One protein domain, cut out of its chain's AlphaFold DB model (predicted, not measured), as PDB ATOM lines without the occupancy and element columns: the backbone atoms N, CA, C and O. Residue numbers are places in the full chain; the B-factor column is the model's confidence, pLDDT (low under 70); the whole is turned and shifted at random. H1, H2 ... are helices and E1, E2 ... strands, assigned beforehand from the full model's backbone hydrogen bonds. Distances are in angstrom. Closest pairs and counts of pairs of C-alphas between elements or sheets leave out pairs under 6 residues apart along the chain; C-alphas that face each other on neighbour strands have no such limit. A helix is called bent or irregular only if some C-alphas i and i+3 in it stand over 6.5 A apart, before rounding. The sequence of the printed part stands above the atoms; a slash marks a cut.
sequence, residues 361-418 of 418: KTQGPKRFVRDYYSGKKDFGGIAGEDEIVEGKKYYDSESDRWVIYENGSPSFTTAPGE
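AT A GLANCE: This is residues 361 to 418 of the 418 residues of an uncharacterized protein of Candidatus Pacearchaeota archaeon (UniProt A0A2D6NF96). One helix, H1, covers the E1 side of a strongly twisted four-stranded sheet. The 58 printed residues include H1, then E1 to E4, in sheet order; sheet and class are mixed. The whole is compact, radius of gyration of the C-alphas 10.6 A, spanning 36 by 22 by 19 A.

HOW THE PARTS SIT: E2, residues 393 to 396, E3, 401 to 406, and E4, 409 to 413, form a meander of two antiparallel hairpins; E1, 379 to 382, is parallel to E2. N 380 and O 393, N 394 and O 403, N 411 and O 404 are within hydrogen-bond range, 2.8 A. H1, 361 to 373, is on the sheet, C-alphas 373 and 379 closest at 6.3 A. H1 is irregular, C-alphas 362 and 365 being 9.4 A apart; 6 of 9 O i to N i+4 pairs are within range.

IN THESE COORDINATES: H1, 18.8 A long, begins at C-alpha 361 (84.902, 123.254, 157.725); E4 ends at C-alpha 413 (110.183, 125.870, 156.901).

THE WHOLE: The printed part has no cut; residues 361 to 364 and 417 to 418 are under pLDDT 70.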
ATOM      1  N   LYS A 361      84.189 121.992 157.399       52.25
ATOM      2  CA  LYS A 361      84.902 123.254 157.725       52.25
ATOM      3  C   LYS A 361      85.186 123.460 159.225       52.25
ATOM      4  O   LYS A 361      85.930 124.367 159.581       52.25
ATOM      5  N   THR A 362      84.580 122.661 160.100       47.31
ATOM      6  CA  THR A 362      84.579 122.854 161.559       47.31
ATOM      7  C   THR A 362      85.816 122.314 162.271       47.31
ATOM      8  O   THR A 362      86.025 122.656 163.430       47.31
ATOM      9  N   GLN A 363      86.651 121.498 161.620       56.50
ATOM     10  CA  GLN A 363      87.766 120.834 162.310       56.50
ATOM     11  C   GLN A 363      89.059 121.662 162.390       56.50
ATOM     12  O   GLN A 363      89.929 121.348 163.195       56.50
ATOM     13  N   GLY A 364      89.147 122.783 161.672       66.44
ATOM     14  CA  GLY A 364      90.230 123.758 161.812       66.44
ATOM     15  C   GLY A 364      91.624 123.262 161.373       66.44
ATOM     16  O   GLY A 364      91.859 122.066 161.194       66.44
ATOM     17  N   PRO A 365      92.590 124.178 161.178       70.94
ATOM     18  CA  PRO A 365      93.918 123.830 160.668       70.94
ATOM     19  C   PRO A 365      94.740 122.930 161.599       70.94
ATOM     20  O   PRO A 365      95.441 122.038 161.128       70.94
ATOM     21  N   LYS A 366      94.614 123.126 162.918       80.81
ATOM     22  CA  LYS A 366      95.354 122.361 163.935       80.81
ATOM     23  C   LYS A 366      95.033 120.867 163.891       80.81
ATOM     24  O   LYS A 366      95.934 120.038 163.975       80.81
ATOM     25  N   ARG A 367      93.750 120.518 163.737       79.75
ATOM     26  CA  ARG A 367      93.310 119.119 163.720       79.75
ATOM     27  C   ARG A 367      93.750 118.403 162.453       79.75
ATOM     28  O   ARG A 367      94.285 117.311 162.551       79.75
ATOM     29  N   PHE A 368      93.628 119.061 161.297       81.06
ATOM     30  CA  PHE A 368      94.189 118.551 160.043       81.06
ATOM     31  C   PHE A 368      95.678 118.218 160.191       81.06
ATOM     32  O   PHE A 368      96.108 117.129 159.821       81.06
ATOM     33  N   VAL A 369      96.455 119.146 160.757       83.75
ATOM     34  CA  VAL A 369      97.897 118.959 160.918       83.75
ATOM     35  C   VAL A 369      98.211 117.785 161.843       83.75
ATOM     36  O   VAL A 369      99.039 116.946 161.490       83.75
ATOM     37  N   ARG A 370      97.526 117.675 162.987       84.75
ATOM     38  CA  ARG A 370      97.700 116.531 163.893       84.75
ATOM     39  C   ARG A 370      97.324 115.212 163.223       84.75
ATOM     40  O   ARG A 370      98.089 114.257 163.305       84.75
ATOM     41  N   ASP A 371      96.206 115.159 162.516       81.56
ATOM     42  CA  ASP A 371      95.742 113.920 161.888       81.56
ATOM     43  C   ASP A 371      96.667 113.467 160.751       81.56
ATOM     44  O   ASP A 371      96.925 112.276 160.601       81.56
ATOM     45  N   TYR A 372      97.194 114.408 159.963       79.75
ATOM     46  CA  TYR A 372      97.993 114.086 158.780       79.75
ATOM     47  C   TYR A 372      99.488 113.896 159.082       79.75
ATOM     48  O   TYR A 372     100.134 113.033 158.487       79.75
ATOM     49  N   TYR A 373     100.050 114.678 160.010       83.69
ATOM     50  CA  TYR A 373     101.494 114.713 160.264       83.69
ATOM     51  C   TYR A 373     101.929 114.043 161.575       83.69
ATOM     52  O   TYR A 373     103.126 113.839 161.753       83.69
ATOM     53  N   SER A 374     101.014 113.608 162.457       82.81
ATOM     54  CA  SER A 374     101.369 112.921 163.724       82.81
ATOM     55  C   SER A 374     102.268 111.693 163.554       82.81
ATOM     56  O   SER A 374     103.053 111.380 164.445       82.81
ATOM     57  N   GLY A 375     102.187 111.005 162.413       80.38
ATOM     58  CA  GLY A 375     103.034 109.852 162.101       80.38
ATOM     59  C   GLY A 375     104.406 110.193 161.505       80.38
ATOM     60  O   GLY A 375     105.197 109.284 161.246       80.38
ATOM     61  N   LYS A 376     104.703 111.469 161.229       84.62
ATOM     62  CA  LYS A 376     105.954 111.886 160.581       84.62
ATOM     63  C   LYS A 376     107.054 112.090 161.619       84.62
ATOM     64  O   LYS A 376     106.850 112.724 162.648       84.62
ATOM     65  N   LYS A 377     108.249 111.559 161.336       84.81
ATOM     66  CA  LYS A 377     109.379 111.576 162.282       84.81
ATOM     67  C   LYS A 377     109.853 112.985 162.627       84.81
ATOM     68  O   LYS A 377     110.377 113.179 163.716       84.81
ATOM     69  N   ASP A 378     109.727 113.933 161.715       87.00
ATOM     70  CA  ASP A 378     110.160 115.323 161.844       87.00
ATOM     71  C   ASP A 378     109.045 116.263 162.327       87.00
ATOM     72  O   ASP A 378     109.301 117.445 162.527       87.00
ATOM     73  N   PHE A 379     107.834 115.757 162.580       89.25
ATOM     74  CA  PHE A 379     106.751 116.549 163.156       89.25
ATOM     75  C   PHE A 379     106.930 116.705 164.671       89.25
ATOM     76  O   PHE A 379     107.104 115.725 165.393       89.25
ATOM     77  N   GLY A 380     106.901 117.952 165.140       87.50
ATOM     78  CA  GLY A 380     107.031 118.325 166.549       87.50
ATOM     79  C   GLY A 380     105.711 118.670 167.234       87.50
ATOM     80  O   GLY A 380     105.633 118.585 168.454       87.50
ATOM     81  N   GLY A 381     104.671 119.024 166.474       89.88
ATOM     82  CA  GLY A 381     103.373 119.420 167.021       89.88
ATOM     83  C   GLY A 381     102.911 120.800 166.553       89.88
ATOM     84  O   GLY A 381     103.246 121.261 165.458       89.88
ATOM     85  N   ILE A 382     102.103 121.451 167.382       89.50
ATOM     86  CA  ILE A 382     101.558 122.791 167.170       89.50
ATOM     87  C   ILE A 382     102.386 123.794 167.982       89.50
ATOM     88  O   ILE A 382     102.558 123.640 169.191       89.50
ATOM     89  N   ALA A 383     102.891 124.837 167.321       86.56
ATOM     90  CA  ALA A 383     103.660 125.890 167.975       86.56
ATOM     91  C   ALA A 383     102.798 126.603 169.032       86.56
ATOM     92  O   ALA A 383     101.655 126.974 168.762       86.56
ATOM     93  N   GLY A 384     103.343 126.771 170.239       82.88
ATOM     94  CA  GLY A 384     102.654 127.400 171.373       82.88
ATOM     95  C   GLY A 384     101.738 126.473 172.183       82.88
ATOM     96  O   GLY A 384     101.302 126.872 173.259       82.88
ATOM     97  N   GLU A 385     101.471 125.247 171.718       84.81
ATOM     98  CA  GLU A 385     100.770 124.217 172.506       84.81
ATOM     99  C   GLU A 385     101.707 123.104 172.970       84.81
ATOM    100  O   GLU A 385     101.617 122.664 174.115       84.81
ATOM    101  N   ASP A 386     102.582 122.645 172.076       85.81
ATOM    102  CA  ASP A 386     103.460 121.505 172.312       85.81
ATOM    103  C   ASP A 386     104.881 121.972 172.685       85.81
ATOM    104  O   ASP A 386     105.339 123.040 172.265       85.81
ATOM    105  N   GLU A 387     105.587 121.170 173.491       86.38
ATOM    106  CA  GLU A 387     106.962 121.468 173.903       86.38
ATOM    107  C   GLU A 387     107.898 121.477 172.685       86.38
ATOM    108  O   GLU A 387     107.881 120.563 171.851       86.38
ATOM    109  N   ILE A 388     108.703 122.535 172.572       85.81
ATOM    110  CA  ILE A 388     109.590 122.744 171.429       85.81
ATOM    111  C   ILE A 388     110.841 121.878 171.588       85.81
ATOM    112  O   ILE A 388     111.647 122.073 172.493       85.81
ATOM    113  N   VAL A 389     111.021 120.961 170.646       86.62
ATOM    114  CA  VAL A 389     112.183 120.099 170.484       86.62
ATOM    115  C   VAL A 389     112.952 120.586 169.267       86.62
ATOM    116  O   VAL A 389     112.413 120.695 168.163       86.62
ATOM    117  N   GLU A 390     114.228 120.879 169.476       84.38
ATOM    118  CA  GLU A 390     115.112 121.376 168.430       84.38
ATOM    119  C   GLU A 390     115.207 120.389 167.254       84.38
ATOM    120  O   GLU A 390     115.249 119.167 167.432       84.38
ATOM    121  N   GLY A 391     115.180 120.920 166.030       82.19
ATOM    122  CA  GLY A 391     115.198 120.116 164.805       82.19
ATOM    123  C   GLY A 391     113.858 119.464 164.422       82.19
ATOM    124  O   GLY A 391     113.794 118.780 163.399       82.19
ATOM    125  N   LYS A 392     112.780 119.662 165.195       88.69
ATOM    126  CA  LYS A 392     111.414 119.275 164.798       88.69
ATOM    127  C   LYS A 392     110.666 120.446 164.158       88.69
ATOM    128  O   LYS A 392     110.858 121.606 164.517       88.69
ATOM    129  N   LYS A 393     109.777 120.123 163.219       89.88
ATOM    130  CA  LYS A 393     108.905 121.065 162.514       89.88
ATOM    131  C   LYS A 393     107.569 121.192 163.250       89.88
ATOM    132  O   LYS A 393     106.877 120.198 163.477       89.88
ATOM    133  N   TYR A 394     107.188 122.417 163.577       90.31
ATOM    134  CA  TYR A 394     105.959 122.775 164.276       90.31
ATOM    135  C   TYR A 394     105.042 123.579 163.367       90.31
ATOM    136  O   TYR A 394     105.501 124.366 162.542       90.31
ATOM    137  N   TYR A 395     103.738 123.409 163.530       88.44
ATOM    138  CA  TYR A 395     102.758 124.211 162.814       88.44
ATOM    139  C   TYR A 395     102.277 125.375 163.677       88.44
ATOM    140  O   TYR A 395     101.721 125.167 164.755       88.44
ATOM    141  N   ASP A 396     102.462 126.594 163.186       84.44
ATOM    142  CA  ASP A 396     101.916 127.807 163.775       84.44
ATOM    143  C   ASP A 396     100.529 128.092 163.185       84.44
ATOM    144  O   ASP A 396     100.360 128.393 161.999       84.44
ATOM    145  N   SER A 397      99.520 127.987 164.047       80.56
ATOM    146  CA  SER A 397      98.128 128.218 163.679       80.56
ATOM    147  C   SER A 397      97.752 129.683 163.506       80.56
ATOM    148  O   SER A 397      96.752 129.952 162.845       80.56
ATOM    149  N   GLU A 398      98.490 130.608 164.124       77.31
ATOM    150  CA  GLU A 398      98.208 132.041 164.022       77.31
ATOM    151  C   GLU A 398      98.670 132.574 162.668       77.31
ATOM    152  O   GLU A 398      97.932 133.291 161.994       77.31
ATOM    153  N   SER A 399      99.864 132.163 162.228       74.75
ATOM    154  CA  SER A 399     100.424 132.578 160.938       74.75
ATOM    155  C   SER A 399     100.108 131.635 159.766       74.75
ATOM    156  O   SER A 399     100.420 131.967 158.618       74.75
ATOM    157  N   ASP A 400      99.461 130.492 160.028       76.31
ATOM    158  CA  ASP A 400      99.163 129.412 159.071       76.31
ATOM    159  C   ASP A 400     100.419 128.921 158.320       76.31
ATOM    160  O   ASP A 400     100.436 128.821 157.085       76.31
ATOM    161  N   ARG A 401     101.507 128.668 159.064       80.31
ATOM    162  CA  ARG A 401     102.841 128.330 158.531       80.31
ATOM    163  C   ARG A 401     103.553 127.261 159.353       80.31
ATOM    164  O   ARG A 401     103.221 127.008 160.505       80.31
ATOM    165  N   TRP A 402     104.569 126.656 158.743       84.12
ATOM    166  CA  TRP A 402     105.482 125.731 159.406       84.12
ATOM    167  C   TRP A 402     106.726 126.460 159.903       84.12
ATOM    168  O   TRP A 402     107.284 127.314 159.209       84.12
ATOM    169  N   VAL A 403     107.156 126.103 161.107       86.31
ATOM    170  CA  VAL A 403     108.272 126.712 161.823       86.31
ATOM    171  C   VAL A 403     109.181 125.605 162.344       86.31
ATOM    172  O   VAL A 403     108.710 124.627 162.917       86.31
ATOM    173  N   ILE A 404     110.485 125.749 162.152       89.50
ATOM    174  CA  ILE A 404     111.506 124.957 162.836       89.50
ATOM    175  C   ILE A 404     112.223 125.866 163.826       89.50
ATOM    176  O   ILE A 404     112.427 127.047 163.548       89.50
ATOM    177  N   TYR A 405     112.580 125.328 164.983       83.19
ATOM    178  CA  TYR A 405     113.377 126.051 165.962       83.19
ATOM    179  C   TYR A 405     114.810 125.539 165.885       83.19
ATOM    180  O   TYR A 405     115.057 124.356 166.125       83.19
ATOM    181  N   GLU A 406     115.728 126.436 165.536       80.81
ATOM    182  CA  GLU A 406     117.171 126.197 165.536       80.81
ATOM    183  C   GLU A 406     117.818 127.210 166.478       80.81
ATOM    184  O   GLU A 406     117.606 128.419 166.349       80.81
ATOM    185  N   ASN A 407     118.582 126.736 167.461       79.06
ATOM    186  CA  ASN A 407     119.213 127.550 168.500       79.06
ATOM    187  C   ASN A 407     118.222 128.483 169.227       79.06
ATOM    188  O   ASN A 407     118.533 129.637 169.529       79.06
ATOM    189  N   GLY A 408     116.992 128.011 169.452       72.50
ATOM    190  CA  GLY A 408     115.919 128.784 170.089       72.50
ATOM    191  C   GLY A 408     115.289 129.877 169.216       72.50
ATOM    192  O   GLY A 408     114.406 130.588 169.690       72.50
ATOM    193  N   SER A 409     115.695 130.009 167.948       76.00
ATOM    194  CA  SER A 409     115.121 130.977 167.010       76.00
ATOM    195  C   SER A 409     114.157 130.294 166.032       76.00
ATOM    196  O   SER A 409     114.528 129.287 165.424       76.00
ATOM    197  N   PRO A 410     112.928 130.817 165.851       82.00
ATOM    198  CA  PRO A 410     111.998 130.294 164.860       82.00
ATOM    199  C   PRO A 410     112.447 130.674 163.443       82.00
ATOM    200  O   PRO A 410     112.657 131.847 163.136       82.00
ATOM    201  N   SER A 411     112.535 129.683 162.563       78.94
ATOM    202  CA  SER A 411     112.748 129.847 161.127       78.94
ATOM    203  C   SER A 411     111.591 129.214 160.359       78.94
ATOM    204  O   SER A 411     111.111 128.135 160.712       78.94
ATOM    205  N   PHE A 412     111.110 129.884 159.311       80.06
ATOM    206  CA  PHE A 412     110.039 129.337 158.479       80.06
ATOM    207  C   PHE A 412     110.565 128.186 157.629       80.06
ATOM    208  O   PHE A 412     111.618 128.283 157.004       80.06
ATOM    209  N   THR A 413     109.797 127.106 157.582       77.75
ATOM    210  CA  THR A 413     110.183 125.870 156.901       77.75
ATOM    211  C   THR A 413     108.999 125.281 156.136       77.75
ATOM    212  O   THR A 413     107.928 125.891 156.053       77.75
ATOM    213  N   THR A 414     109.200 124.117 155.528       78.06
ATOM    214  CA  THR A 414     108.163 123.353 154.833       78.06
ATOM    215  C   THR A 414     107.513 122.308 155.743       78.06
ATOM    216  O   THR A 414     107.804 122.235 156.940       78.06
ATOM    217  N   ALA A 415     106.559 121.538 155.215       77.31
ATOM    218  CA  ALA A 415     105.806 120.589 156.021       77.31
ATOM    219  C   ALA A 415     106.667 119.369 156.436       77.31
ATOM    220  O   ALA A 415     107.684 119.064 155.806       77.31
ATOM    221  N   PRO A 416     106.297 118.654 157.512       77.75
ATOM    222  CA  PRO A 416     106.981 117.435 157.921       77.75
ATOM    223  C   PRO A 416     106.838 116.294 156.910       77.75
ATOM    224  O   PRO A 416     105.750 116.037 156.392       77.75
ATOM    225  N   GLY A 417     107.914 115.546 156.689       68.62
ATOM    226  CA  GLY A 417     107.961 114.405 155.778       68.62
ATOM    227  C   GLY A 417     108.285 114.739 154.321       68.62
ATOM    228  O   GLY A 417     108.251 113.811 153.514       68.62
ATOM    229  N   GLU A 418     108.578 116.007 154.023       58.19
ATOM    230  CA  GLU A 418     109.474 116.437 152.936       58.19
ATOM    231  C   GLU A 418     110.930 116.290 153.387       58.19
ATOM    232  O   GLU A 418     111.734 115.737 152.604       58.19
TER     233      GLU A 418